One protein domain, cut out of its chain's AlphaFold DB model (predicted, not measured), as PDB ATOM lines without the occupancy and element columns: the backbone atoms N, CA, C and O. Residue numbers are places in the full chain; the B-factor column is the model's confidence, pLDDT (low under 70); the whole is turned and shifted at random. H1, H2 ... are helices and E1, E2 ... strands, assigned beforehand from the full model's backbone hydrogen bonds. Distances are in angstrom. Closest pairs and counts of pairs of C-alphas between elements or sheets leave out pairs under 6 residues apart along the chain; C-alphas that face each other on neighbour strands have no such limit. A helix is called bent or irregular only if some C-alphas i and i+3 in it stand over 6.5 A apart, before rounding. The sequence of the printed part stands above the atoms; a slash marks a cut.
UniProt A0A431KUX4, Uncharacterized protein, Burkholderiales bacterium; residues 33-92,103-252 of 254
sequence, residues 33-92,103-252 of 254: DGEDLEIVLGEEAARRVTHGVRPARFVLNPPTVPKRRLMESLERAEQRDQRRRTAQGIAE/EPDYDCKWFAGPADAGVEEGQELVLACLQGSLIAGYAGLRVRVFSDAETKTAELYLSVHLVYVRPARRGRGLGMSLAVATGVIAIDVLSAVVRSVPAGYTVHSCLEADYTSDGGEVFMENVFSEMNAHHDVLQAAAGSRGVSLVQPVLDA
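This is residues 33 to 92 and 103 to 252 of the 254 residues of an uncharacterized protein of Burkholderiales bacterium (UniProt A0A431KUX4). A long, twisted sheet of eight strands curls round the helix H3, and H4 packs beside H3 and over E6. H2 only grazes the sheet and its end sticks out at residues 84 to 87, while the small H1 sits near the start of H3. The printed part has 210 residues, with four named helices and eight named strands in the order H1 E1 H2 E2 E3 E4 E5 H3 E6 H4 E7 E8; the class is mixed, helices and strands. The sheet is branched and mixed: antiparallel from E1 and E2 through E3 and E4 to E5, parallel from E5 through E6 to E7 and E8. The whole is compact, with a radius of gyration of the C-alphas of 18.1 A and spans of 56 by 39 by 34 A.

H1 is residues 43 to 49, 9.8 A long, from C-alpha 43 at (-176.969, 197.983, 252.512). E1 is residues 57 to 60, 10.3 A, and H2 is 67 to 87, 30.2 A. E2 is 111 to 115, 12.2 A; E3 is 118 to 131, 42.3 A; E4 is 134 to 148, 42.8 A, and bends by 58 degrees at residue 137; E5 is 153 to 165, 36.5 A. H3 is 174 to 196, 32.9 A, E6 is 202 to 210, 26.3 A, and H4 is 216 to 237, 31.2 A. H4 is irregular, with C-alphas 229 and 232 7.1 A apart. E7 is 242 to 245, 10.3 A, and E8 is 249 to 251, 6.1 A, ending at C-alpha 251 at (-152.585, 180.497, 237.243).

E2 E3 E4 E5 form a meander, each strand the antiparallel neighbour of the one before; N 125 and O 141 of E3 and E4 are 2.8 A apart, within hydrogen-bond range. E1 and E2 lie on one side of E3, E4 on the other side. E5, H3, E6 and E6, H4, E7 are strand-helix-strand units, two parallel neighbour strands with a helix between, each with a right-handed crossover; N 156 and O 204 of E5 and E6 are 2.8 A apart. H3 and H4 touch, the same way, at a tilt of 35.1 degrees, only just steep; their closest C-alphas, of Gly 183 and Val 223, are 4.3 A apart. Every O i to N i+4 pair is within hydrogen-bond range in H1, H2 and H3; in H4, 16 of 18 are.

The C-alphas of Ala 87 and Ala 199, the two farthest apart, are 58.4 A apart. Residues 93 to 102 are not printed, and C-alphas 92 and 103 are 28.7 A apart across the cut. Of the links printed whole, none is long. Mean pLDDT of the printed part is 72.0; 73 residues are under 70, among them 33 to 56 and 63 to 92.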
ATOM      1  N   ASP A  33    -180.128 175.861 236.454       39.16
ATOM      2  CA  ASP A  33    -180.853 176.276 235.256       39.16
ATOM      3  C   ASP A  33    -181.733 177.493 235.523       39.16
ATOM      4  O   ASP A  33    -182.698 177.435 236.283       39.16
ATOM      5  N   GLY A  34    -181.433 178.595 234.829       39.56
ATOM      6  CA  GLY A  34    -182.366 179.701 234.612       39.56
ATOM      7  C   GLY A  34    -182.859 180.439 235.856       39.56
ATOM      8  O   GLY A  34    -183.850 181.168 235.763       39.56
ATOM      9  N   GLU A  35    -182.197 180.286 237.002       45.50
ATOM     10  CA  GLU A  35    -182.566 181.008 238.213       45.50
ATOM     11  C   GLU A  35    -182.108 182.475 238.125       45.50
ATOM     12  O   GLU A  35    -180.920 182.797 238.015       45.50
ATOM     13  N   ASP A  36    -183.080 183.392 238.171       41.94
ATOM     14  CA  ASP A  36    -182.830 184.817 238.391       41.94
ATOM     15  C   ASP A  36    -182.280 184.983 239.821       41.94
ATOM     16  O   ASP A  36    -183.029 185.031 240.800       41.94
ATOM     17  N   LEU A  37    -180.958 185.073 239.947       42.72
ATOM     18  CA  LEU A  37    -180.293 185.330 241.216       42.72
ATOM     19  C   LEU A  37    -180.375 186.833 241.530       42.72
ATOM     20  O   LEU A  37    -179.487 187.630 241.211       42.72
ATOM     21  N   GLU A  38    -181.466 187.262 242.162       41.28
ATOM     22  CA  GLU A  38    -181.561 188.638 242.648       41.28
ATOM     23  C   GLU A  38    -180.652 188.825 243.873       41.28
ATOM     24  O   GLU A  38    -181.088 188.802 245.024       41.28
ATOM     25  N   ILE A  39    -179.354 189.012 243.622       42.25
ATOM     26  CA  ILE A  39    -178.415 189.463 244.644       42.25
ATOM     27  C   ILE A  39    -178.709 190.935 244.904       42.25
ATOM     28  O   ILE A  39    -178.191 191.840 244.246       42.25
ATOM     29  N   VAL A  40    -179.552 191.172 245.901       40.91
ATOM     30  CA  VAL A  40    -179.639 192.471 246.555       40.91
ATOM     31  C   VAL A  40    -178.424 192.569 247.468       40.91
ATOM     32  O   VAL A  40    -178.427 192.039 248.577       40.91
ATOM     33  N   LEU A  41    -177.364 193.215 246.973       39.88
ATOM     34  CA  LEU A  41    -176.196 193.566 247.782       39.88
ATOM     35  C   LEU A  41    -176.686 194.208 249.090       39.88
ATOM     36  O   LEU A  41    -177.497 195.139 249.050       39.88
ATOM     37  N   GLY A  42    -176.228 193.701 250.239       35.56
ATOM     38  CA  GLY A  42    -176.585 194.259 251.547       35.56
ATOM     39  C   GLY A  42    -176.310 195.765 251.601       35.56
ATOM     40  O   GLY A  42    -175.465 196.259 250.855       35.56
ATOM     41  N   GLU A  43    -177.011 196.507 252.469       37.72
ATOM     42  CA  GLU A  43    -176.969 197.983 252.512       37.72
ATOM     43  C   GLU A  43    -175.552 198.577 252.441       37.72
ATOM     44  O   GLU A  43    -175.367 199.646 251.870       37.72
ATOM     45  N   GLU A  44    -174.548 197.902 252.992       37.53
ATOM     46  CA  GLU A  44    -173.162 198.365 253.022       37.53
ATOM     47  C   GLU A  44    -172.420 198.165 251.687       37.53
ATOM     48  O   GLU A  44    -171.745 199.079 251.207       37.53
ATOM     49  N   ALA A  45    -172.633 197.028 251.016       38.09
ATOM     50  CA  ALA A  45    -172.171 196.795 249.646       38.09
ATOM     51  C   ALA A  45    -172.950 197.664 248.638       38.09
ATOM     52  O   ALA A  45    -172.359 198.231 247.720       38.09
ATOM     53  N   ALA A  46    -174.252 197.874 248.862       38.00
ATOM     54  CA  ALA A  46    -175.065 198.816 248.099       38.00
ATOM     55  C   ALA A  46    -174.566 200.265 248.270       38.00
ATOM     56  O   ALA A  46    -174.345 200.948 247.273       38.00
ATOM     57  N   ARG A  47    -174.265 200.726 249.494       41.25
ATOM     58  CA  ARG A  47    -173.703 202.072 249.753       41.25
ATOM     59  C   ARG A  47    -172.362 202.308 249.051       41.25
ATOM     60  O   ARG A  47    -172.117 203.429 248.610       41.25
ATOM     61  N   ARG A  48    -171.524 201.274 248.899       42.66
ATOM     62  CA  ARG A  48    -170.257 201.351 248.145       42.66
ATOM     63  C   ARG A  48    -170.450 201.420 246.622       42.66
ATOM     64  O   ARG A  48    -169.556 201.893 245.928       42.66
ATOM     65  N   VAL A  49    -171.593 200.969 246.098       41.69
ATOM     66  CA  VAL A  49    -171.816 200.763 244.653       41.69
ATOM     67  C   VAL A  49    -172.841 201.736 244.047       41.69
ATOM     68  O   VAL A  49    -172.720 202.105 242.879       41.69
ATOM     69  N   THR A  50    -173.838 202.209 244.801       43.41
ATOM     70  CA  THR A  50    -174.972 202.966 244.244       43.41
ATOM     71  C   THR A  50    -174.952 204.447 244.619       43.41
ATOM     72  O   THR A  50    -175.629 204.882 245.545       43.41
ATOM     73  N   HIS A  51    -174.261 205.261 243.821       39.81
ATOM     74  CA  HIS A  51    -174.709 206.634 243.563       39.81
ATOM     75  C   HIS A  51    -175.560 206.630 242.281       39.81
ATOM     76  O   HIS A  51    -175.036 206.663 241.171       39.81
ATOM     77  N   GLY A  52    -176.888 206.535 242.425       39.59
ATOM     78  CA  GLY A  52    -177.849 206.806 241.341       39.59
ATOM     79  C   GLY A  52    -177.979 205.762 240.218       39.59
ATOM     80  O   GLY A  52    -178.556 206.061 239.174       39.59
ATOM     81  N   VAL A  53    -177.467 204.541 240.391       50.25
ATOM     82  CA  VAL A  53    -177.538 203.473 239.375       50.25
ATOM     83  C   VAL A  53    -178.689 202.517 239.705       50.25
ATOM     84  O   VAL A  53    -178.822 202.091 240.847       50.25
ATOM     85  N   ARG A  54    -179.528 202.175 238.711       54.34
ATOM     86  CA  ARG A  54    -180.549 201.115 238.849       54.34
ATOM     87  C   ARG A  54    -179.896 199.830 239.391       54.34
ATOM     88  O   ARG A  54    -178.792 199.523 238.930       54.34
ATOM     89  N   PRO A  55    -180.555 199.082 240.297       60.97
ATOM     90  CA  PRO A  55    -179.994 197.852 240.846       60.97
ATOM     91  C   PRO A  55    -179.620 196.893 239.710       60.97
ATOM     92  O   PRO A  55    -180.381 196.712 238.754       60.97
ATOM     93  N   ALA A  56    -178.403 196.360 239.777       67.19
ATOM     94  CA  ALA A  56    -177.945 195.326 238.864       67.19
ATOM     95  C   ALA A  56    -178.559 193.990 239.294       67.19
ATOM     96  O   ALA A  56    -178.571 193.678 240.481       67.19
ATOM     97  N   ARG A  57    -179.068 193.222 238.332       77.00
ATOM     98  CA  ARG A  57    -179.591 191.870 238.557       77.00
ATOM     99  C   ARG A  57    -178.574 190.858 238.053       77.00
ATOM    100  O   ARG A  57    -178.029 191.062 236.972       77.00
ATOM    101  N   PHE A  58    -178.340 189.782 238.790       78.44
ATOM    102  CA  PHE A  58    -177.404 188.734 238.395       78.44
ATOM    103  C   PHE A  58    -178.187 187.486 237.988       78.44
ATOM    104  O   PHE A  58    -179.236 187.200 238.548       78.44
ATOM    105  N   VAL A  59    -177.758 186.792 236.942       76.88
ATOM    106  CA  VAL A  59    -178.464 185.605 236.436       76.88
ATOM    107  C   VAL A  59    -177.434 184.559 236.065       76.88
ATOM    108  O   VAL A  59    -176.484 184.874 235.346       76.88
ATOM    109  N   LEU A  60    -177.625 183.339 236.552       78.31
ATOM    110  CA  LEU A  60    -176.779 182.202 236.218       78.31
ATOM    111  C   LEU A  60    -177.355 181.490 234.990       78.31
ATOM    112  O   LEU A  60    -178.562 181.264 234.926       78.31
ATOM    113  N   ASN A  61    -176.506 181.180 234.011       75.38
ATOM    114  CA  ASN A  61    -176.872 180.512 232.757       75.38
ATOM    115  C   ASN A  61    -178.137 181.118 232.114       75.38
ATOM    116  O   ASN A  61    -179.139 180.425 231.940       75.38
ATOM    117  N   PRO A  62    -178.146 182.433 231.809       71.44
ATOM    118  CA  PRO A  62    -179.358 183.149 231.417       71.44
ATOM    119  C   PRO A  62    -179.974 182.572 230.125       71.44
ATOM    120  O   PRO A  62    -179.464 182.848 229.040       71.44
ATOM    121  N   PRO A  63    -181.132 181.886 230.173       64.56
ATOM    122  CA  PRO A  63    -181.673 181.144 229.023       64.56
ATOM    123  C   PRO A  63    -182.104 182.059 227.868       64.56
ATOM    124  O   PRO A  63    -182.230 181.648 226.721       64.56
ATOM    125  N   THR A  64    -182.329 183.339 228.167       64.31
ATOM    126  CA  THR A  64    -182.709 184.371 227.194       64.31
ATOM    127  C   THR A  64    -181.510 185.005 226.481       64.31
ATOM    128  O   THR A  64    -181.687 185.830 225.580       64.31
ATOM    129  N   VAL A  65    -180.286 184.628 226.861       66.31
ATOM    130  CA  VAL A  65    -179.043 185.120 226.273       66.31
ATOM    131  C   VAL A  65    -178.241 183.928 225.750       66.31
ATOM    132  O   VAL A  65    -177.601 183.249 226.536       66.31
ATOM    133  N   PRO A  66    -178.193 183.688 224.431       66.62
ATOM    134  CA  PRO A  66    -177.375 182.609 223.881       66.62
ATOM    135  C   PRO A  66    -175.897 182.770 224.266       66.62
ATOM    136  O   PRO A  66    -175.351 183.870 224.087       66.62
ATOM    137  N   LYS A  67    -175.237 181.683 224.708       66.62
ATOM    138  CA  LYS A  67    -173.795 181.644 225.048       66.62
ATOM    139  C   LYS A  67    -172.984 182.292 223.930       66.62
ATOM    140  O   LYS A  67    -172.259 183.258 224.163       66.62
ATOM    141  N   ARG A  68    -173.256 181.903 222.680       67.62
ATOM    142  CA  ARG A  68    -172.664 182.495 221.471       67.62
ATOM    143  C   ARG A  68    -172.735 184.026 221.407       67.62
ATOM    144  O   ARG A  68    -171.754 184.656 221.037       67.62
ATOM    145  N   ARG A  69    -173.858 184.664 221.764       67.62
ATOM    146  CA  ARG A  69    -173.971 186.140 221.719       67.62
ATOM    147  C   ARG A  69    -173.121 186.823 222.787       67.62
ATOM    148  O   ARG A  69    -172.674 187.954 222.577       67.62
ATOM    149  N   LEU A  70    -172.929 186.164 223.926       68.00
ATOM    150  CA  LEU A  70    -172.008 186.597 224.971       68.00
ATOM    151  C   LEU A  70    -170.558 186.491 224.489       68.00
ATOM    152  O   LEU A  70    -169.845 187.492 224.554       68.00
ATOM    153  N   MET A  71    -170.185 185.356 223.892       66.38
ATOM    154  CA  MET A  71    -168.855 185.135 223.307       66.38
ATOM    155  C   MET A  71    -168.553 186.112 222.160       66.38
ATOM    156  O   MET A  71    -167.526 186.777 222.152       66.38
ATOM    157  N   GLU A  72    -169.496 186.336 221.243       69.31
ATOM    158  CA  GLU A  72    -169.326 187.335 220.178       69.31
ATOM    159  C   GLU A  72    -169.209 188.763 220.738       69.31
ATOM    160  O   GLU A  72    -168.504 189.614 220.188       69.31
ATOM    161  N   SER A  73    -169.927 189.075 221.823       66.19
ATOM    162  CA  SER A  73    -169.823 190.385 222.479       66.19
ATOM    163  C   SER A  73    -168.459 190.581 223.132       66.19
ATOM    164  O   SER A  73    -167.973 191.713 223.179       66.19
ATOM    165  N   LEU A  74    -167.862 189.494 223.617       63.25
ATOM    166  CA  LEU A  74    -166.530 189.471 224.187       63.25
ATOM    167  C   LEU A  74    -165.442 189.687 223.169       63.25
ATOM    168  O   LEU A  74    -164.691 190.646 223.304       63.25
ATOM    169  N   GLU A  75    -165.423 188.851 222.137       64.69
ATOM    170  CA  GLU A  75    -164.443 188.930 221.061       64.69
ATOM    171  C   GLU A  75    -164.436 190.339 220.464       64.69
ATOM    172  O   GLU A  75    -163.391 190.958 220.280       64.69
ATOM    173  N   ARG A  76    -165.620 190.928 220.238       67.31
ATOM    174  CA  ARG A  76    -165.732 192.309 219.739       67.31
ATOM    175  C   ARG A  76    -165.190 193.344 220.717       67.31
ATOM    176  O   ARG A  76    -164.728 194.402 220.287       67.31
ATOM    177  N   ALA A  77    -165.332 193.118 222.017       60.72
ATOM    178  CA  ALA A  77    -164.840 194.042 223.024       60.72
ATOM    179  C   ALA A  77    -163.328 193.939 223.209       60.72
ATOM    180  O   ALA A  77    -162.676 194.975 223.306       60.72
ATOM    181  N   GLU A  78    -162.796 192.724 223.195       59.12
ATOM    182  CA  GLU A  78    -161.371 192.421 223.213       59.12
ATOM    183  C   GLU A  78    -160.689 193.002 221.977       59.12
ATOM    184  O   GLU A  78    -159.795 193.825 222.114       59.12
ATOM    185  N   GLN A  79    -161.218 192.758 220.773       65.38
ATOM    186  CA  GLN A  79    -160.718 193.375 219.538       65.38
ATOM    187  C   GLN A  79    -160.693 194.910 219.602       65.38
ATOM    188  O   GLN A  79    -159.813 195.547 219.022       65.38
ATOM    189  N   ARG A  80    -161.662 195.540 220.281       65.94
ATOM    190  CA  ARG A  80    -161.673 197.002 220.474       65.94
ATOM    191  C   ARG A  80    -160.628 197.460 221.486       65.94
ATOM    192  O   ARG A  80    -160.023 198.506 221.263       65.94
ATOM    193  N   ASP A  81    -160.443 196.723 222.577       59.09
ATOM    194  CA  ASP A  81    -159.432 197.037 223.589       59.09
ATOM    195  C   ASP A  81    -158.019 196.814 223.036       59.09
ATOM    196  O   ASP A  81    -157.187 197.708 223.155       59.09
ATOM    197  N   GLN A  82    -157.798 195.719 222.298       62.44
ATOM    198  CA  GLN A  82    -156.577 195.426 221.542       62.44
ATOM    199  C   GLN A  82    -156.220 196.602 220.630       62.44
ATOM    200  O   GLN A  82    -155.168 197.211 220.787       62.44
ATOM    201  N   ARG A  83    -157.148 197.023 219.755       67.81
ATOM    202  CA  ARG A  83    -156.944 198.176 218.857       67.81
ATOM    203  C   ARG A  83    -156.585 199.454 219.615       67.81
ATOM    204  O   ARG A  83    -155.795 200.252 219.117       67.81
ATOM    205  N   ARG A  84    -157.170 199.671 220.797       65.44
ATOM    206  CA  ARG A  84    -156.871 200.834 221.642       65.44
ATOM    207  C   ARG A  84    -155.476 200.739 222.265       65.44
ATOM    208  O   ARG A  84    -154.775 201.744 222.258       65.44
ATOM    209  N   ARG A  85    -155.074 199.568 222.767       61.00
ATOM    210  CA  ARG A  85    -153.740 199.306 223.337       61.00
ATOM    211  C   ARG A  85    -152.647 199.452 222.278       61.00
ATOM    212  O   ARG A  85    -151.695 200.195 222.508       61.00
ATOM    213  N   THR A  86    -152.852 198.878 221.089       65.25
ATOM    214  CA  THR A  86    -151.959 199.048 219.931       65.25
ATOM    215  C   THR A  86    -151.843 200.528 219.544       65.25
ATOM    216  O   THR A  86    -150.740 201.035 219.361       65.25
ATOM    217  N   ALA A  87    -152.957 201.273 219.508       66.81
ATOM    218  CA  ALA A  87    -152.941 202.718 219.246       66.81
ATOM    219  C   ALA A  87    -152.247 203.549 220.347       66.81
ATOM    220  O   ALA A  87    -151.837 204.679 220.091       66.81
ATOM    221  N   GLN A  88    -152.120 203.009 221.560       67.62
ATOM    222  CA  GLN A  88    -151.429 203.627 222.695       67.62
ATOM    223  C   GLN A  88    -149.966 203.169 222.833       67.62
ATOM    224  O   GLN A  88    -149.294 203.596 223.769       67.62
ATOM    225  N   GLY A  89    -149.461 202.329 221.920       53.75
ATOM    226  CA  GLY A  89    -148.085 201.826 221.954       53.75
ATOM    227  C   GLY A  89    -147.800 200.852 223.103       53.75
ATOM    228  O   GLY A  89    -146.643 200.649 223.458       53.75
ATOM    229  N   ILE A  90    -148.842 200.268 223.701       58.69
ATOM    230  CA  ILE A  90    -148.717 199.259 224.758       58.69
ATOM    231  C   ILE A  90    -148.448 197.911 224.081       58.69
ATOM    232  O   ILE A  90    -149.187 197.531 223.171       58.69
ATOM    233  N   ALA A  91    -147.386 197.214 224.500       47.72
ATOM    234  CA  ALA A  91    -146.980 195.933 223.923       47.72
ATOM    235  C   ALA A  91    -148.128 194.907 223.950       47.72
ATOM    236  O   ALA A  91    -148.820 194.751 224.958       47.72
ATOM    237  N   GLU A  92    -148.327 194.227 222.821       46.66
ATOM    238  CA  GLU A  92    -149.373 193.224 222.645       46.66
ATOM    239  C   GLU A  92    -149.017 191.948 223.415       46.66
ATOM    240  O   GLU A  92    -148.071 191.249 223.066       46.66
ATOM    241  N   GLU A 103    -170.890 176.582 221.081       54.66
ATOM    242  CA  GLU A 103    -172.157 175.888 221.205       54.66
ATOM    243  C   GLU A 103    -173.268 176.931 221.423       54.66
ATOM    244  O   GLU A 103    -173.057 177.955 222.091       54.66
ATOM    245  N   PRO A 104    -174.433 176.752 220.775       53.34
ATOM    246  CA  PRO A 104    -175.486 177.764 220.782       53.34
ATOM    247  C   PRO A 104    -176.049 178.004 222.188       53.34
ATOM    248  O   PRO A 104    -176.397 179.145 222.514       53.34
ATOM    249  N   ASP A 105    -176.054 176.958 223.011       61.66
ATOM    250  CA  ASP A 105    -176.681 176.920 224.323       61.66
ATOM    251  C   ASP A 105    -175.639 176.714 225.431       61.66
ATOM    252  O   ASP A 105    -174.496 176.321 225.188       61.66
ATOM    253  N   TYR A 106    -176.022 177.036 226.663       62.59
ATOM    254  CA  TYR A 106    -175.230 176.661 227.827       62.59
ATOM    255  C   TYR A 106    -175.342 175.150 228.021       62.59
ATOM    256  O   TYR A 106    -176.458 174.629 228.082       62.59
ATOM    257  N   ASP A 107    -174.212 174.451 228.143       64.38
ATOM    258  CA  ASP A 107    -174.245 173.090 228.666       64.38
ATOM    259  C   ASP A 107    -174.478 173.165 230.174       64.38
ATOM    260  O   ASP A 107    -173.564 173.344 230.978       64.38
ATOM    261  N   CYS A 108    -175.751 173.115 230.547       64.44
ATOM    262  CA  CYS A 108    -176.166 173.173 231.938       64.44
ATOM    263  C   CYS A 108    -176.140 171.806 232.631       64.44
ATOM    264  O   CYS A 108    -176.677 171.665 233.731       64.44
ATOM    265  N   LYS A 109    -175.581 170.776 231.988       66.50
ATOM    266  CA  LYS A 109    -175.543 169.438 232.569       66.50
ATOM    267  C   LYS A 109    -174.387 169.326 233.548       66.50
ATOM    268  O   LYS A 109    -173.245 169.649 233.234       66.50
ATOM    269  N   TRP A 110    -174.702 168.797 234.723       68.94
ATOM    270  CA  TRP A 110    -173.699 168.298 235.645       68.94
ATOM    271  C   TRP A 110    -173.059 167.043 235.044       68.94
ATOM    272  O   TRP A 110    -173.761 166.071 234.740       68.94
ATOM    273  N   PHE A 111    -171.748 167.066 234.830       74.88
ATOM    274  CA  PHE A 111    -171.008 165.891 234.383       74.88
ATOM    275  C   PHE A 111    -170.435 165.143 235.585       74.88
ATOM    276  O   PHE A 111    -170.103 165.744 236.602       74.88
ATOM    277  N   ALA A 112    -170.302 163.826 235.442       76.38
ATOM    278  CA  ALA A 112    -169.625 162.967 236.401       76.38
ATOM    279  C   ALA A 112    -168.827 161.900 235.650       76.38
ATOM    280  O   ALA A 112    -169.362 161.236 234.754       76.38
ATOM    281  N   GLY A 113    -167.555 161.739 236.002       73.94
ATOM    282  CA  GLY A 113    -166.638 160.828 235.328       73.94
ATOM    283  C   GLY A 113    -165.537 160.294 236.249       73.94
ATOM    284  O   GLY A 113    -165.283 160.852 237.316       73.94
ATOM    285  N   PRO A 114    -164.893 159.176 235.871       75.94
ATOM    286  CA  PRO A 114    -163.746 158.658 236.609       75.94
ATOM    287  C   PRO A 114    -162.550 159.618 236.511       75.94
ATOM    288  O   PRO A 114    -162.288 160.161 235.439       75.94
ATOM    289  N   ALA A 115    -161.812 159.763 237.610       75.81
ATOM    290  CA  ALA A 115    -160.545 160.492 237.705       75.81
ATOM    291  C   ALA A 115    -159.446 159.578 238.277       75.81
ATOM    292  O   ALA A 115    -159.754 158.528 238.842       75.81
ATOM    293  N   ASP A 116    -158.176 159.982 238.168       73.31
ATOM    294  CA  ASP A 116    -157.014 159.148 238.527       73.31
ATOM    295  C   ASP A 116    -157.075 158.552 239.949       73.31
ATOM    296  O   ASP A 116    -156.627 157.426 240.162       73.31
ATOM    297  N   ALA A 117    -157.662 159.275 240.910       71.88
ATOM    298  CA  ALA A 117    -157.796 158.856 242.310       71.88
ATOM    299  C   ALA A 117    -159.253 158.832 242.822       71.88
ATOM    300  O   ALA A 117    -159.485 158.808 244.028       71.88
ATOM    301  N   GLY A 118    -160.259 158.849 241.938       77.31
ATOM    302  CA  GLY A 118    -161.653 158.885 242.385       77.31
ATOM    303  C   GLY A 118    -162.653 159.281 241.308       77.31
ATOM    304  O   GLY A 118    -162.677 158.714 240.215       77.31
ATOM    305  N   VAL A 119    -163.517 160.237 241.643       78.38
ATOM    306  CA  VAL A 119    -164.540 160.766 240.734       78.38
ATOM    307  C   VAL A 119    -164.366 162.271 240.603       78.38
ATOM    308  O   VAL A 119    -164.240 162.957 241.620       78.38
ATOM    309  N   GLU A 120    -164.383 162.753 239.362       80.62
ATOM    310  CA  GLU A 120    -164.497 164.168 239.023       80.62
ATOM    311  C   GLU A 120    -165.919 164.477 238.575       80.62
ATOM    312  O   GLU A 120    -166.523 163.762 237.765       80.62
ATOM    313  N   GLU A 121    -166.436 165.583 239.080       82.81
ATOM    314  CA  GLU A 121    -167.752 166.082 238.736       82.81
ATOM    315  C   GLU A 121    -167.752 167.578 238.568       82.81
ATOM    316  O   GLU A 121    -166.969 168.264 239.215       82.81
ATOM    317  N   GLY A 122    -168.655 168.117 237.760       80.31
ATOM    318  CA  GLY A 122    -168.661 169.553 237.579       80.31
ATOM    319  C   GLY A 122    -169.665 170.086 236.586       80.31
ATOM    320  O   GLY A 122    -170.496 169.369 236.031       80.31
ATOM    321  N   GLN A 123    -169.557 171.392 236.366       81.06
ATOM    322  CA  GLN A 123    -170.389 172.132 235.431       81.06
ATOM    323  C   GLN A 123    -169.698 173.439 235.013       81.06
ATOM    324  O   GLN A 123    -169.019 174.091 235.815       81.06
ATOM    325  N   GLU A 124    -169.907 173.856 233.763       78.31
ATOM    326  CA  GLU A 124    -169.617 175.224 233.329       78.31
ATOM    327  C   GLU A 124    -170.801 176.149 233.616       78.31
ATOM    328  O   GLU A 124    -171.951 175.839 233.310       78.31
ATOM    329  N   LEU A 125    -170.512 177.320 234.170       80.19
ATOM    330  CA  LEU A 125    -171.500 178.321 234.533       80.19
ATOM    331  C   LEU A 125    -171.146 179.672 233.919       80.19
ATOM    332  O   LEU A 125    -169.981 180.046 233.796       80.19
ATOM    333  N   VAL A 126    -172.170 180.456 233.597       79.38
ATOM    334  CA  VAL A 126    -172.008 181.858 233.210       79.38
ATOM    335  C   VAL A 126    -172.896 182.734 234.072       79.38
ATOM    336  O   VAL A 126    -174.120 182.652 234.021       79.38
ATOM    337  N   LEU A 127    -172.270 183.626 234.829       83.00
ATOM    338  CA  LEU A 127    -172.943 184.641 235.619       83.00
ATOM    339  C   LEU A 127    -173.061 185.929 234.808       83.00
ATOM    340  O   LEU A 127    -172.061 186.592 234.548       83.00
ATOM    341  N   ALA A 128    -174.272 186.337 234.444       81.31
ATOM    342  CA  ALA A 128    -174.528 187.589 233.740       81.31
ATOM    343  C   ALA A 128    -175.050 188.681 234.681       81.31
ATOM    344  O   ALA A 128    -175.977 188.470 235.453       81.31
ATOM    345  N   CYS A 129    -174.505 189.887 234.551       83.62
ATOM    346  CA  CYS A 129    -175.004 191.105 235.182       83.62
ATOM    347  C   CYS A 129    -175.916 191.849 234.201       83.62
ATOM    348  O   CYS A 129    -175.485 192.254 233.119       83.62
ATOM    349  N   LEU A 130    -177.171 192.063 234.582       77.81
ATOM    350  CA  LEU A 130    -178.204 192.742 233.811       77.81
ATOM    351  C   LEU A 130    -178.532 194.110 234.424       77.81
ATOM    352  O   LEU A 130    -178.726 194.254 235.630       77.81
ATOM    353  N   GLN A 131    -178.658 195.123 233.568       74.25
ATOM    354  CA  GLN A 131    -179.226 196.428 233.907       74.25
ATOM    355  C   GLN A 131    -180.473 196.660 233.052       74.25
ATOM    356  O   GLN A 131    -180.385 197.074 231.892       74.25
ATOM    357  N   GLY A 132    -181.648 196.379 233.618       73.12
ATOM    358  CA  GLY A 132    -182.870 196.221 232.826       73.12
ATOM    359  C   GLY A 132    -182.772 194.969 231.949       73.12
ATOM    360  O   GLY A 132    -182.412 193.909 232.444       73.12
ATOM    361  N   SER A 133    -183.041 195.094 230.648       70.25
ATOM    362  CA  SER A 133    -182.921 193.999 229.669       70.25
ATOM    363  C   SER A 133    -181.535 193.879 229.021       70.25
ATOM    364  O   SER A 133    -181.330 193.050 228.136       70.25
ATOM    365  N   LEU A 134    -180.574 194.723 229.413       73.56
ATOM    366  CA  LEU A 134    -179.245 194.762 228.807       73.56
ATOM    367  C   LEU A 134    -178.215 194.072 229.695       73.56
ATOM    368  O   LEU A 134    -178.073 194.420 230.863       73.56
ATOM    369  N   ILE A 135    -177.409 193.198 229.097       77.69
ATOM    370  CA  ILE A 135    -176.211 192.646 229.737       77.69
ATOM    371  C   ILE A 135    -175.201 193.776 229.927       77.69
ATOM    372  O   ILE A 135    -174.795 194.424 228.963       77.69
ATOM    373  N   ALA A 136    -174.821 194.050 231.166       79.31
ATOM    374  CA  ALA A 136    -173.849 195.068 231.541       79.31
ATOM    375  C   ALA A 136    -172.453 194.475 231.797       79.31
ATOM    376  O   ALA A 136    -171.455 195.168 231.591       79.31
ATOM    377  N   GLY A 137    -172.383 193.197 232.162       80.31
ATOM    378  CA  GLY A 137    -171.153 192.428 232.325       80.31
ATOM    379  C   GLY A 137    -171.466 190.953 232.549       80.31
ATOM    380  O   GLY A 137    -172.641 190.592 232.607       80.31
ATOM    381  N   TYR A 138    -170.446 190.115 232.649       83.31
ATOM    382  CA  TYR A 138    -170.591 188.707 232.991       83.31
ATOM    383  C   TYR A 138    -169.250 188.135 233.505       83.31
ATOM    384  O   TYR A 138    -168.213 188.796 233.393       83.31
ATOM    385  N   ALA A 139    -169.295 186.936 234.080       82.56
ATOM    386  CA  ALA A 139    -168.147 186.119 234.460       82.56
ATOM    387  C   ALA A 139    -168.432 184.653 234.100       82.56
ATOM    388  O   ALA A 139    -169.548 184.173 234.310       82.56
ATOM    389  N   GLY A 140    -167.448 183.963 233.533       80.50
ATOM    390  CA  GLY A 140    -167.459 182.511 233.377       80.50
ATOM    391  C   GLY A 140    -166.937 181.842 234.646       80.50
ATOM    392  O   GLY A 140    -166.007 182.332 235.286       80.50
ATOM    393  N   LEU A 141    -167.547 180.726 235.024       82.56
ATOM    394  CA  LEU A 141    -167.102 179.899 236.133       82.56
ATOM    395  C   LEU A 141    -167.076 178.444 235.688       82.56
ATOM    396  O   LEU A 141    -167.933 177.998 234.931       82.56
ATOM    397  N   ARG A 142    -166.106 177.690 236.176       83.81
ATOM    398  CA  ARG A 142    -166.089 176.238 236.069       83.81
ATOM    399  C   ARG A 142    -166.039 175.672 237.474       83.81
ATOM    400  O   ARG A 142    -165.129 175.987 238.235       83.81
ATOM    401  N   VAL A 143    -167.036 174.866 237.804       85.19
ATOM    402  CA  VAL A 143    -167.098 174.124 239.060       85.19
ATOM    403  C   VAL A 143    -166.588 172.723 238.780       85.19
ATOM    404  O   VAL A 143    -167.093 172.078 237.866       85.19
ATOM    405  N   ARG A 144    -165.611 172.260 239.557       87.25
ATOM    406  CA  ARG A 144    -165.169 170.865 239.573       87.25
ATOM    407  C   ARG A 144    -165.061 170.381 241.007       87.25
ATOM    408  O   ARG A 144    -164.615 171.129 241.867       87.25
ATOM    409  N   VAL A 145    -165.450 169.148 241.276       86.81
ATOM    410  CA  VAL A 145    -165.280 168.507 242.571       86.81
ATOM    411  C   VAL A 145    -164.620 167.164 242.354       86.81
ATOM    412  O   VAL A 145    -165.144 166.324 241.626       86.81
ATOM    413  N   PHE A 146    -163.486 166.965 243.008       87.88
ATOM    414  CA  PHE A 146    -162.832 165.672 243.101       87.88
ATOM    415  C   PHE A 146    -163.172 165.071 244.452       87.88
ATOM    416  O   PHE A 146    -163.145 165.763 245.467       87.88
ATOM    417  N   SER A 147    -163.525 163.794 244.482       83.19
ATOM    418  CA  SER A 147    -163.769 163.092 245.739       83.19
ATOM    419  C   SER A 147    -162.981 161.795 245.792       83.19
ATOM    420  O   SER A 147    -162.988 161.021 244.831       83.19
ATOM    421  N   ASP A 148    -162.329 161.567 246.930       84.44
ATOM    422  CA  ASP A 148    -161.561 160.364 247.217       84.44
ATOM    423  C   ASP A 148    -162.076 159.731 248.518       84.44
ATOM    424  O   ASP A 148    -162.003 160.291 249.618       84.44
ATOM    425  N   ALA A 149    -162.636 158.530 248.378       83.06
ATOM    426  CA  ALA A 149    -163.203 157.789 249.492       83.06
ATOM    427  C   ALA A 149    -162.146 157.123 250.388       83.06
ATOM    428  O   ALA A 149    -162.447 156.835 251.551       83.06
ATOM    429  N   GLU A 150    -160.938 156.872 249.872       85.88
ATOM    430  CA  GLU A 150    -159.840 156.261 250.624       85.88
ATOM    431  C   GLU A 150    -159.249 157.262 251.614       85.88
ATOM    432  O   GLU A 150    -159.161 156.975 252.812       85.88
ATOM    433  N   THR A 151    -158.925 158.466 251.139       87.50
ATOM    434  CA  THR A 151    -158.412 159.551 251.990       87.50
ATOM    435  C   THR A 151    -159.511 160.339 252.705       87.50
ATOM    436  O   THR A 151    -159.217 161.093 253.633       87.50
ATOM    437  N   LYS A 152    -160.785 160.106 252.352       87.88
ATOM    438  CA  LYS A 152    -161.962 160.823 252.874       87.88
ATOM    439  C   LYS A 152    -161.859 162.328 252.642       87.88
ATOM    440  O   LYS A 152    -162.162 163.135 253.527       87.88
ATOM    441  N   THR A 153    -161.430 162.709 251.449       88.56
ATOM    442  CA  THR A 153    -161.312 164.107 251.042       88.56
ATOM    443  C   THR A 153    -162.272 164.413 249.901       88.56
ATOM    444  O   THR A 153    -162.681 163.542 249.127       88.56
ATOM    445  N   ALA A 154    -162.680 165.674 249.828       87.88
ATOM    446  CA  ALA A 154    -163.284 166.241 248.638       87.88
ATOM    447  C   ALA A 154    -162.632 167.591 248.345       87.88
ATOM    448  O   ALA A 154    -162.444 168.400 249.253       87.88
ATOM    449  N   GLU A 155    -162.304 167.843 247.089       90.19
ATOM    450  CA  GLU A 155    -161.624 169.047 246.637       90.19
ATOM    451  C   GLU A 155    -162.510 169.763 245.625       90.19
ATOM    452  O   GLU A 155    -162.732 169.282 244.516       90.19
ATOM    453  N   LEU A 156    -163.056 170.906 246.029       88.62
ATOM    454  CA  LEU A 156    -163.805 171.808 245.171       88.62
ATOM    455  C   LEU A 156    -162.833 172.763 244.479       88.62
ATOM    456  O   LEU A 156    -162.175 173.560 245.140       88.62
ATOM    457  N   TYR A 157    -162.818 172.745 243.158       87.88
ATOM    458  CA  TYR A 157    -162.136 173.711 242.314       87.88
ATOM    459  C   TYR A 157    -163.162 174.632 241.664       87.88
ATOM    460  O   TYR A 157    -164.086 174.191 240.975       87.88
ATOM    461  N   LEU A 158    -162.992 175.930 241.885       87.12
ATOM    462  CA  LEU A 158    -163.803 176.978 241.284       87.12
ATOM    463  C   LEU A 158    -162.906 177.848 240.413       87.12
ATOM    464  O   LEU A 158    -162.209 178.723 240.922       87.12
ATOM    465  N   SER A 159    -162.937 177.607 239.105       85.50
ATOM    466  CA  SER A 159    -162.117 178.338 238.140       85.50
ATOM    467  C   SER A 159    -162.917 179.487 237.524       85.50
ATOM    468  O   SER A 159    -163.874 179.272 236.774       85.50
ATOM    469  N   VAL A 160    -162.531 180.724 237.825       82.56
ATOM    470  CA  VAL A 160    -163.130 181.939 237.264       82.56
ATOM    471  C   VAL A 160    -162.394 182.321 235.984       82.56
ATOM    472  O   VAL A 160    -161.172 182.435 235.957       82.56
ATOM    473  N   HIS A 161    -163.145 182.547 234.912       75.94
ATOM    474  CA  HIS A 161    -162.605 182.917 233.608       75.94
ATOM    475  C   HIS A 161    -163.516 183.939 232.920       75.94
ATOM    476  O   HIS A 161    -164.675 184.114 233.291       75.94
ATOM    477  N   LEU A 162    -163.000 184.635 231.902       73.19
ATOM    478  CA  LEU A 162    -163.789 185.547 231.061       73.19
ATOM    479  C   LEU A 162    -164.577 186.594 231.875       73.19
ATOM    480  O   LEU A 162    -165.787 186.748 231.733       73.19
ATOM    481  N   VAL A 163    -163.911 187.316 232.775       78.81
ATOM    482  CA  VAL A 163    -164.568 188.396 233.524       78.81
ATOM    483  C   VAL A 163    -164.630 189.648 232.658       78.81
ATOM    484  O   VAL A 163    -163.612 190.161 232.193       78.81
ATOM    485  N   TYR A 164    -165.827 190.198 232.460       78.88
ATOM    486  CA  TYR A 164    -165.983 191.377 231.616       78.88
ATOM    487  C   TYR A 164    -167.120 192.294 232.048       78.88
ATOM    488  O   TYR A 164    -168.249 191.884 232.301       78.88
ATOM    489  N   VAL A 165    -166.845 193.598 231.997       77.81
ATOM    490  CA  VAL A 165    -167.846 194.663 232.118       77.81
ATOM    491  C   VAL A 165    -167.791 195.540 230.874       77.81
ATOM    492  O   VAL A 165    -166.715 196.014 230.480       77.81
ATOM    493  N   ARG A 166    -168.961 195.817 230.281       73.94
ATOM    494  CA  ARG A 166    -169.081 196.684 229.099       73.94
ATOM    495  C   ARG A 166    -168.415 198.039 229.365       73.94
ATOM    496  O   ARG A 166    -168.778 198.677 230.352       73.94
ATOM    497  N   PRO A 167    -167.532 198.548 228.481       72.88
ATOM    498  CA  PRO A 167    -166.823 199.812 228.675       72.88
ATOM    499  C   PRO A 167    -167.721 200.983 229.078       72.88
ATOM    500  O   PRO A 167    -167.439 201.661 230.060       72.88
ATOM    501  N   ALA A 168    -168.869 201.153 228.412       70.88
ATOM    502  CA  ALA A 168    -169.843 202.210 228.716       70.88
ATOM    503  C   ALA A 168    -170.496 202.103 230.117       70.88
ATOM    504  O   ALA A 168    -171.229 202.998 230.543       70.88
ATOM    505  N   ARG A 169    -170.279 200.987 230.819       72.69
ATOM    506  CA  ARG A 169    -170.801 200.684 232.157       72.69
ATOM    507  C   ARG A 169    -169.696 200.516 233.210       72.69
ATOM    508  O   ARG A 169    -170.025 200.316 234.378       72.69
ATOM    509  N   ARG A 170    -168.414 200.620 232.833       75.38
ATOM    510  CA  ARG A 170    -167.280 200.609 233.776       75.38
ATOM    511  C   ARG A 170    -167.306 201.860 234.670       75.38
ATOM    512  O   ARG A 170    -167.991 202.834 234.366       75.38
ATOM    513  N   GLY A 171    -166.606 201.801 235.806       71.44
ATOM    514  CA  GLY A 171    -166.592 202.877 236.812       71.44
ATOM    515  C   GLY A 171    -167.862 202.974 237.671       71.44
ATOM    516  O   GLY A 171    -168.021 203.928 238.419       71.44
ATOM    517  N   ARG A 172    -168.773 201.995 237.568       74.44
ATOM    518  CA  ARG A 172    -170.054 201.950 238.303       74.44
ATOM    519  C   ARG A 172    -170.128 200.825 239.341       74.44
ATOM    520  O   ARG A 172    -171.215 200.362 239.658       74.44
ATOM    521  N   GLY A 173    -168.982 200.288 239.764       76.25
ATOM    522  CA  GLY A 173    -168.919 199.175 240.722       76.25
ATOM    523  C   GLY A 173    -169.437 197.818 240.214       76.25
ATOM    524  O   GLY A 173    -169.542 196.881 240.997       76.25
ATOM    525  N   LEU A 174    -169.737 197.663 238.918       77.56
ATOM    526  CA  LEU A 174    -170.286 196.405 238.382       77.56
ATOM    527  C   LEU A 174    -169.299 195.232 238.431       77.56
ATOM    528  O   LEU A 174    -169.732 194.108 238.641       77.56
ATOM    529  N   GLY A 175    -167.996 195.487 238.263       78.94
ATOM    530  CA  GLY A 175    -166.966 194.449 238.399       78.94
ATOM    531  C   GLY A 175    -166.889 193.918 239.829       78.94
ATOM    532  O   GLY A 175    -166.941 192.717 240.040       78.94
ATOM    533  N   MET A 176    -166.906 194.826 240.810       79.94
ATOM    534  CA  MET A 176    -167.005 194.480 242.233       79.94
ATOM    535  C   MET A 176    -168.282 193.685 242.533       79.94
ATOM    536  O   MET A 176    -168.247 192.677 243.222       79.94
ATOM    537  N   SER A 177    -169.416 194.110 241.975       78.94
ATOM    538  CA  SER A 177    -170.689 193.418 242.193       78.94
ATOM    539  C   SER A 177    -170.696 192.010 241.581       78.94
ATOM    540  O   SER A 177    -171.237 191.093 242.186       78.94
ATOM    541  N   LEU A 178    -170.069 191.827 240.409       81.25
ATOM    542  CA  LEU A 178    -169.839 190.507 239.810       81.25
ATOM    543  C   LEU A 178    -168.926 189.635 240.682       81.25
ATOM    544  O   LEU A 178    -169.198 188.446 240.807       81.25
ATOM    545  N   ALA A 179    -167.886 190.209 241.296       84.25
ATOM    546  CA  ALA A 179    -166.987 189.484 242.195       84.25
ATOM    547  C   ALA A 179    -167.721 188.992 243.448       84.25
ATOM    548  O   ALA A 179    -167.685 187.805 243.753       84.25
ATOM    549  N   VAL A 180    -168.477 189.871 244.114       80.88
ATOM    550  CA  VAL A 180    -169.312 189.492 245.267       80.88
ATOM    551  C   VAL A 180    -170.310 188.404 244.871       80.88
ATOM    552  O   VAL A 180    -170.417 187.384 245.540       80.88
ATOM    553  N   ALA A 181    -170.997 188.573 243.741       79.81
ATOM    554  CA  ALA A 181    -171.942 187.578 243.248       79.81
ATOM    555  C   ALA A 181    -171.297 186.216 242.959       79.81
ATOM    556  O   ALA A 181    -171.877 185.175 243.261       79.81
ATOM    557  N   THR A 182    -170.083 186.229 242.417       85.38
ATOM    558  CA  THR A 182    -169.281 185.024 242.191       85.38
ATOM    559  C   THR A 182    -168.899 184.361 243.515       85.38
ATOM    560  O   THR A 182    -169.036 183.149 243.641       85.38
ATOM    561  N   GLY A 183    -168.508 185.141 244.528       83.94
ATOM    562  CA  GLY A 183    -168.220 184.646 245.877       83.94
ATOM    563  C   GLY A 183    -169.428 184.015 246.574       83.94
ATOM    564  O   GLY A 183    -169.292 182.965 247.199       83.94
ATOM    565  N   VAL A 184    -170.623 184.589 246.399       82.31
ATOM    566  CA  VAL A 184    -171.882 184.011 246.903       82.31
ATOM    567  C   VAL A 184    -172.167 182.651 246.251       82.31
ATOM    568  O   VAL A 184    -172.463 181.679 246.939       82.31
ATOM    569  N   ILE A 185    -172.015 182.542 244.929       82.75
ATOM    570  CA  ILE A 185    -172.187 181.259 244.227       82.75
ATOM    571  C   ILE A 185    -171.142 180.242 244.706       82.75
ATOM    572  O   ILE A 185    -171.472 179.086 244.964       82.75
ATOM    573  N   ALA A 186    -169.893 180.678 244.864       85.19
ATOM    574  CA  ALA A 186    -168.797 179.842 245.331       85.19
ATOM    575  C   ALA A 186    -169.073 179.233 246.716       85.19
ATOM    576  O   ALA A 186    -168.893 178.028 246.905       85.19
ATOM    577  N   ILE A 187    -169.550 180.038 247.673       83.06
ATOM    578  CA  ILE A 187    -169.878 179.536 249.012       83.06
ATOM    579  C   ILE A 187    -171.111 178.626 249.002       83.06
ATOM    580  O   ILE A 187    -171.130 177.631 249.728       83.06
ATOM    581  N   ASP A 188    -172.111 178.902 248.162       81.00
ATOM    582  CA  ASP A 188    -173.299 178.054 248.042       81.00
ATOM    583  C   ASP A 188    -172.943 176.664 247.498       81.00
ATOM    584  O   ASP A 188    -173.393 175.647 248.042       81.00
ATOM    585  N   VAL A 189    -172.074 176.609 246.483       82.12
ATOM    586  CA  VAL A 189    -171.529 175.357 245.942       82.12
ATOM    587  C   VAL A 189    -170.707 174.626 247.004       82.12
ATOM    588  O   VAL A 189    -170.948 173.443 247.248       82.12
ATOM    589  N   LEU A 190    -169.798 175.315 247.702       85.25
ATOM    590  CA  LEU A 190    -169.017 174.709 248.784       85.25
ATOM    591  C   LEU A 190    -169.920 174.146 249.888       85.25
ATOM    592  O   LEU A 190    -169.722 173.023 250.352       85.25
ATOM    593  N   SER A 191    -170.959 174.885 250.274       81.38
ATOM    594  CA  SER A 191    -171.946 174.431 251.250       81.38
ATOM    595  C   SER A 191    -172.679 173.173 250.776       81.38
ATOM    596  O   SER A 191    -172.901 172.251 251.566       81.38
ATOM    597  N   ALA A 192    -173.027 173.097 249.489       79.06
ATOM    598  CA  ALA A 192    -173.633 171.910 248.897       79.06
ATOM    599  C   ALA A 192    -172.696 170.694 248.955       79.06
ATOM    600  O   ALA A 192    -173.135 169.619 249.371       79.06
ATOM    601  N   VAL A 193    -171.409 170.868 248.636       81.62
ATOM    602  CA  VAL A 193    -170.396 169.804 248.743       81.62
ATOM    603  C   VAL A 193    -170.269 169.320 250.189       81.62
ATOM    604  O   VAL A 193    -170.394 168.124 250.449       81.62
ATOM    605  N   VAL A 194    -170.134 170.237 251.156       81.62
ATOM    606  CA  VAL A 194    -170.026 169.902 252.590       81.62
ATOM    607  C   VAL A 194    -171.234 169.104 253.084       81.62
ATOM    608  O   VAL A 194    -171.072 168.143 253.837       81.62
ATOM    609  N   ARG A 195    -172.452 169.456 252.658       79.62
ATOM    610  CA  ARG A 195    -173.663 168.703 253.033       79.62
ATOM    611  C   ARG A 195    -173.718 167.309 252.410       79.62
ATOM    612  O   ARG A 195    -174.323 166.416 252.998       79.62
ATOM    613  N   SER A 196    -173.105 167.137 251.244       80.12
ATOM    614  CA  SER A 196    -173.214 165.925 250.432       80.12
ATOM    615  C   SER A 196    -172.163 164.867 250.782       80.12
ATOM    616  O   SER A 196    -172.382 163.680 250.527       80.12
ATOM    617  N   VAL A 197    -171.044 165.260 251.404       80.31
ATOM    618  CA  VAL A 197    -170.026 164.311 251.876       80.31
ATOM    619  C   VAL A 197    -170.400 163.661 253.223       80.31
ATOM    620  O   VAL A 197    -171.058 164.285 254.075       80.31
ATOM    621  N   PRO A 198    -169.974 162.407 253.471       80.75
ATOM    622  CA  PRO A 198    -170.173 161.739 254.755       80.75
ATOM    623  C   PRO A 198    -169.482 162.449 255.928       80.75
ATOM    624  O   PRO A 198    -168.547 163.230 255.770       80.75
ATOM    625  N   ALA A 199    -169.925 162.136 257.147       83.44
ATOM    626  CA  ALA A 199    -169.239 162.566 258.363       83.44
ATOM    627  C   ALA A 199    -167.781 162.063 258.391       83.44
ATOM    628  O   ALA A 199    -167.507 160.919 258.027       83.44
ATOM    629  N   GLY A 200    -166.856 162.909 258.858       84.25
ATOM    630  CA  GLY A 200    -165.427 162.590 258.925       84.25
ATOM    631  C   GLY A 200    -164.655 162.824 257.625       84.25
ATOM    632  O   GLY A 200    -163.473 162.500 257.586       84.25
ATOM    633  N   TYR A 201    -165.302 163.370 256.588       87.56
ATOM    634  CA  TYR A 201    -164.611 163.895 255.411       87.56
ATOM    635  C   TYR A 201    -164.045 165.292 255.676       87.56
ATOM    636  O   TYR A 201    -164.604 166.062 256.469       87.56
ATOM    637  N   THR A 202    -162.981 165.627 254.951       88.94
ATOM    638  CA  THR A 202    -162.450 166.990 254.851       88.94
ATOM    639  C   THR A 202    -162.736 167.545 253.463       88.94
ATOM    640  O   THR A 202    -162.440 166.893 252.465       88.94
ATOM    641  N   VAL A 203    -163.319 168.741 253.399       86.62
ATOM    642  CA  VAL A 203    -163.575 169.454 252.146       86.62
ATOM    643  C   VAL A 203    -162.578 170.599 252.000       86.62
ATOM    644  O   VAL A 203    -162.542 171.510 252.832       86.62
ATOM    645  N   HIS A 204    -161.794 170.563 250.931       89.25
ATOM    646  CA  HIS A 204    -160.900 171.633 250.516       89.25
ATOM    647  C   HIS A 204    -161.558 172.432 249.392       89.25
ATOM    648  O   HIS A 204    -162.192 171.857 248.513       89.25
ATOM    649  N   SER A 205    -161.422 173.756 249.411       87.88
ATOM    650  CA  SER A 205    -161.833 174.612 248.297       87.88
ATOM    651  C   SER A 205    -160.621 175.338 247.740       87.88
ATOM    652  O   SER A 205    -159.955 176.061 248.478       87.88
ATOM    653  N   CYS A 206    -160.382 175.185 246.443       85.69
ATOM    654  CA  CYS A 206    -159.417 175.934 245.661       85.69
ATOM    655  C   CYS A 206    -160.161 176.905 244.742       85.69
ATOM    656  O   CYS A 206    -161.106 176.531 244.040       85.69
ATOM    657  N   LEU A 207    -159.743 178.165 244.771       84.19
ATOM    658  CA  LEU A 207    -160.227 179.191 243.865       84.19
ATOM    659  C   LEU A 207    -159.132 179.439 242.825       84.19
ATOM    660  O   LEU A 207    -158.027 179.834 243.188       84.19
ATOM    661  N   GLU A 208    -159.446 179.214 241.558       80.31
ATOM    662  CA  GLU A 208    -158.524 179.404 240.439       80.31
ATOM    663  C   GLU A 208    -159.005 180.570 239.575       80.31
ATOM    664  O   GLU A 208    -160.208 180.766 239.387       80.31
ATOM    665  N   ALA A 209    -158.078 181.334 239.012       72.50
ATOM    666  CA  ALA A 209    -158.388 182.251 237.923       72.50
ATOM    667  C   ALA A 209    -157.292 182.247 236.879       72.50
ATOM    668  O   ALA A 209    -156.114 182.221 237.225       72.50
ATOM    669  N   ASP A 210    -157.723 182.356 235.626       62.66
ATOM    670  CA  ASP A 210    -156.857 182.626 234.484       62.66
ATOM    671  C   ASP A 210    -156.397 184.094 234.527       62.66
ATOM    672  O   ASP A 210    -157.206 185.032 234.441       62.66
ATOM    673  N   TYR A 211    -155.095 184.300 234.737       56.97
ATOM    674  CA  TYR A 211    -154.502 185.616 234.930       56.97
ATOM    675  C   TYR A 211    -153.880 186.189 233.657       56.97
ATOM    676  O   TYR A 211    -152.698 186.002 233.379       56.97
ATOM    677  N   THR A 212    -154.652 187.004 232.935       52.00
ATOM    678  CA  THR A 212    -154.133 187.804 231.804       52.00
ATOM    679  C   THR A 212    -154.686 189.236 231.721       52.00
ATOM    680  O   THR A 212    -154.184 190.047 230.941       52.00
ATOM    681  N   SER A 213    -155.687 189.603 232.536       56.06
ATOM    682  CA  SER A 213    -156.377 190.905 232.441       56.06
ATOM    683  C   SER A 213    -156.119 191.852 233.622       56.06
ATOM    684  O   SER A 213    -156.098 191.432 234.781       56.06
ATOM    685  N   ASP A 214    -156.001 193.154 233.335       59.78
ATOM    686  CA  ASP A 214    -155.873 194.204 234.354       59.78
ATOM    687  C   ASP A 214    -157.070 194.190 235.325       59.78
ATOM    688  O   ASP A 214    -158.215 194.433 234.929       59.78
ATOM    689  N   GLY A 215    -156.798 193.957 236.613       69.12
ATOM    690  CA  GLY A 215    -157.808 193.923 237.679       69.12
ATOM    691  C   GLY A 215    -158.364 192.534 238.014       69.12
ATOM    692  O   GLY A 215    -159.253 192.448 238.864       69.12
ATOM    693  N   GLY A 216    -157.843 191.464 237.397       72.19
ATOM    694  CA  GLY A 216    -158.183 190.081 237.750       72.19
ATOM    695  C   GLY A 216    -157.856 189.737 239.207       72.19
ATOM    696  O   GLY A 216    -158.682 189.137 239.884       72.19
ATOM    697  N   GLU A 217    -156.717 190.204 239.729       75.56
ATOM    698  CA  GLU A 217    -156.286 189.953 241.119       75.56
ATOM    699  C   GLU A 217    -157.301 190.523 242.103       75.56
ATOM    700  O   GLU A 217    -157.877 189.795 242.903       75.56
ATOM    701  N   VAL A 218    -157.628 191.806 241.936       79.38
ATOM    702  CA  VAL A 218    -158.638 192.491 242.747       79.38
ATOM    703  C   VAL A 218    -159.990 191.785 242.641       79.38
ATOM    704  O   VAL A 218    -160.703 191.672 243.635       79.38
ATOM    705  N   PHE A 219    -160.384 191.295 241.461       82.88
ATOM    706  CA  PHE A 219    -161.620 190.520 241.331       82.88
ATOM    707  C   PHE A 219    -161.576 189.264 242.212       82.88
ATOM    708  O   PHE A 219    -162.494 189.047 243.001       82.88
ATOM    709  N   MET A 220    -160.496 188.487 242.131       84.06
ATOM    710  CA  MET A 220    -160.337 187.237 242.875       84.06
ATOM    711  C   MET A 220    -160.195 187.436 244.378       84.06
ATOM    712  O   MET A 220    -160.792 186.684 245.143       84.06
ATOM    713  N   GLU A 221    -159.499 188.480 244.817       85.06
ATOM    714  CA  GLU A 221    -159.439 188.866 246.228       85.06
ATOM    715  C   GLU A 221    -160.832 189.149 246.793       85.06
ATOM    716  O   GLU A 221    -161.131 188.764 247.924       85.06
ATOM    717  N   ASN A 222    -161.709 189.787 246.012       83.94
ATOM    718  CA  ASN A 222    -163.078 190.061 246.440       83.94
ATOM    719  C   ASN A 222    -163.935 188.789 246.473       83.94
ATOM    720  O   ASN A 222    -164.700 188.612 247.418       83.94
ATOM    721  N   VAL A 223    -163.782 187.889 245.495       85.94
ATOM    722  CA  VAL A 223    -164.431 186.564 245.521       85.94
ATOM    723  C   VAL A 223    -164.003 185.790 246.768       85.94
ATOM    724  O   VAL A 223    -164.846 185.306 247.522       85.94
ATOM    725  N   PHE A 224    -162.696 185.719 247.019       87.44
ATOM    726  CA  PHE A 224    -162.138 185.019 248.169       87.44
ATOM    727  C   PHE A 224    -162.558 185.659 249.494       87.44
ATOM    728  O   PHE A 224    -162.929 184.951 250.424       87.44
ATOM    729  N   SER A 225    -162.555 186.991 249.577       83.81
ATOM    730  CA  SER A 225    -163.007 187.718 250.769       83.81
ATOM    731  C   SER A 225    -164.464 187.406 251.101       83.81
ATOM    732  O   SER A 225    -164.790 187.208 252.269       83.81
ATOM    733  N   GLU A 226    -165.327 187.310 250.087       83.56
ATOM    734  CA  GLU A 226    -166.735 186.950 250.264       83.56
ATOM    735  C   GLU A 226    -166.898 185.504 250.762       83.56
ATOM    736  O   GLU A 226    -167.659 185.256 251.701       83.56
ATOM    737  N   MET A 227    -166.141 184.557 250.194       83.06
ATOM    738  CA  MET A 227    -166.113 183.171 250.676       83.06
ATOM    739  C   MET A 227    -165.614 183.090 252.122       83.06
ATOM    740  O   MET A 227    -166.215 182.404 252.948       83.06
ATOM    741  N   ASN A 228    -164.540 183.815 252.442       83.69
ATOM    742  CA  ASN A 228    -163.932 183.825 253.766       83.69
ATOM    743  C   ASN A 228    -164.871 184.435 254.818       83.69
ATOM    744  O   ASN A 228    -164.995 183.901 255.915       83.69
ATOM    745  N   ALA A 229    -165.613 185.492 254.468       79.88
ATOM    746  CA  ALA A 229    -166.617 186.094 255.347       79.88
ATOM    747  C   ALA A 229    -167.730 185.109 255.760       79.88
ATOM    748  O   ALA A 229    -168.326 185.259 256.827       79.88
ATOM    749  N   HIS A 230    -167.994 184.092 254.937       78.38
ATOM    750  CA  HIS A 230    -168.997 183.059 255.200       78.38
ATOM    751  C   HIS A 230    -168.397 181.726 255.679       78.38
ATOM    752  O   HIS A 230    -169.146 180.813 256.044       78.38
ATOM    753  N   HIS A 231    -167.065 181.608 255.723       80.00
ATOM    754  CA  HIS A 231    -166.367 180.377 256.100       80.00
ATOM    755  C   HIS A 231    -166.650 179.973 257.544       80.00
ATOM    756  O   HIS A 231    -167.011 178.825 257.775       80.00
ATOM    757  N   ASP A 232    -166.604 180.913 258.490       77.19
ATOM    758  CA  ASP A 232    -166.866 180.634 259.910       77.19
ATOM    759  C   ASP A 232    -168.275 180.068 260.138       77.19
ATOM    760  O   ASP A 232    -168.477 179.127 260.912       77.19
ATOM    761  N   VAL A 233    -169.263 180.617 259.424       79.88
ATOM    762  CA  VAL A 233    -170.655 180.153 259.486       79.88
ATOM    763  C   VAL A 233    -170.765 178.738 258.921       79.88
ATOM    764  O   VAL A 233    -171.435 177.885 259.509       79.88
ATOM    765  N   LEU A 234    -170.087 178.468 257.803       78.94
ATOM    766  CA  LEU A 234    -170.071 177.145 257.190       78.94
ATOM    767  C   LEU A 234    -169.352 176.117 258.073       78.94
ATOM    768  O   LEU A 234    -169.869 175.017 258.263       78.94
ATOM    769  N   GLN A 235    -168.211 176.480 258.655       80.50
ATOM    770  CA  GLN A 235    -167.435 175.638 259.563       80.50
ATOM    771  C   GLN A 235    -168.252 175.277 260.810       80.50
ATOM    772  O   GLN A 235    -168.272 174.118 261.222       80.50
ATOM    773  N   ALA A 236    -168.992 176.236 261.375       78.50
ATOM    774  CA  ALA A 236    -169.898 175.984 262.494       78.50
ATOM    775  C   ALA A 236    -171.053 175.033 262.117       78.50
ATOM    776  O   ALA A 236    -171.479 174.218 262.936       78.50
ATOM    777  N   ALA A 237    -171.546 175.104 260.875       75.75
ATOM    778  CA  ALA A 237    -172.620 174.249 260.369       75.75
ATOM    779  C   ALA A 237    -172.149 172.854 259.901       75.75
ATOM    780  O   ALA A 237    -172.970 171.945 259.764       75.75
ATOM    781  N   ALA A 238    -170.848 172.661 259.663       73.94
ATOM    782  CA  ALA A 238    -170.284 171.441 259.077       73.94
ATOM    783  C   ALA A 238    -170.336 170.212 260.013       73.94
ATOM    784  O   ALA A 238    -170.265 169.063 259.552       73.94
ATOM    785  N   GLY A 239    -170.506 170.429 261.322       83.25
ATOM    786  CA  GLY A 239    -170.553 169.371 262.330       83.25
ATOM    787  C   GLY A 239    -169.203 168.666 262.463       83.25
ATOM    788  O   GLY A 239    -168.208 169.289 262.807       83.25
ATOM    789  N   SER A 240    -169.156 167.359 262.194       75.38
ATOM    790  CA  SER A 240    -167.929 166.549 262.273       75.38
ATOM    791  C   SER A 240    -167.122 166.505 260.964       75.38
ATOM    792  O   SER A 240    -166.334 165.580 260.766       75.38
ATOM    793  N   ARG A 241    -167.386 167.418 260.026       83.62
ATOM    794  CA  ARG A 241    -166.665 167.536 258.750       83.62
ATOM    795  C   ARG A 241    -165.641 168.662 258.851       83.62
ATOM    796  O   ARG A 241    -165.924 169.689 259.465       83.62
ATOM    797  N   GLY A 242    -164.475 168.476 258.244       75.38
ATOM    798  CA  GLY A 242    -163.499 169.553 258.082       75.38
ATOM    799  C   GLY A 242    -163.845 170.410 256.867       75.38
ATOM    800  O   GLY A 242    -164.223 169.858 255.836       75.38
ATOM    801  N   VAL A 243    -163.706 171.734 256.965       80.44
ATOM    802  CA  VAL A 243    -163.811 172.643 255.814       80.44
ATOM    803  C   VAL A 243    -162.613 173.581 255.819       80.44
ATOM    804  O   VAL A 243    -162.390 174.314 256.780       80.44
ATOM    805  N   SER A 244    -161.849 173.600 254.732       83.19
ATOM    806  CA  SER A 244    -160.739 174.538 254.573       83.19
ATOM    807  C   SER A 244    -160.851 175.293 253.258       83.19
ATOM    808  O   SER A 244    -160.998 174.679 252.198       83.19
ATOM    809  N   LEU A 245    -160.706 176.611 253.328       77.44
ATOM    810  CA  LEU A 245    -160.459 177.437 252.156       77.44
ATOM    811  C   LEU A 245    -158.951 177.507 251.919       77.44
ATOM    812  O   LEU A 245    -158.201 177.933 252.798       77.44
ATOM    813  N   VAL A 246    -158.512 177.073 250.743       77.25
ATOM    814  CA  VAL A 246    -157.139 177.277 250.280       77.25
ATOM    815  C   VAL A 246    -157.055 178.680 249.687       77.25
ATOM    816  O   VAL A 246    -158.028 179.176 249.114       77.25
ATOM    817  N   GLN A 247    -155.910 179.345 249.861       70.88
ATOM    818  CA  GLN A 247    -155.685 180.641 249.222       70.88
ATOM    819  C   GLN A 247    -155.890 180.534 247.704       70.88
ATOM    820  O   GLN A 247    -155.596 179.480 247.134       70.88
ATOM    821  N   PRO A 248    -156.378 181.601 247.045       66.19
ATOM    822  CA  PRO A 248    -156.559 181.594 245.604       66.19
ATOM    823  C   PRO A 248    -155.249 181.246 244.902       66.19
ATOM    824  O   PRO A 248    -154.212 181.853 245.178       66.19
ATOM    825  N   VAL A 249    -155.308 180.280 243.994       67.06
ATOM    826  CA  VAL A 249    -154.192 179.960 243.112       67.06
ATOM    827  C   VAL A 249    -154.375 180.798 241.856       67.06
ATOM    828  O   VAL A 249    -155.354 180.657 241.123       67.06
ATOM    829  N   LEU A 250    -153.443 181.723 241.639       59.28
ATOM    830  CA  LEU A 250    -153.373 182.493 240.406       59.28
ATOM    831  C   LEU A 250    -152.572 181.672 239.399       59.28
ATOM    832  O   LEU A 250    -151.380 181.445 239.609       59.28
ATOM    833  N   ASP A 251    -153.228 181.223 238.335       55.75
ATOM    834  CA  ASP A 251    -152.585 180.497 237.243       55.75
ATOM    835  C   ASP A 251    -152.625 181.376 235.984       55.75
ATOM    836  O   ASP A 251    -153.663 181.934 235.632       55.75
ATOM    837  N   ALA A 252    -151.488 181.549 235.309       45.41
ATOM    838  CA  ALA A 252    -151.382 182.371 234.096       45.41
ATOM    839  C   ALA A 252    -151.900 181.647 232.832       45.41
ATOM    840  O   ALA A 252    -151.694 182.119 231.713       45.41
TER     841      ALA A 252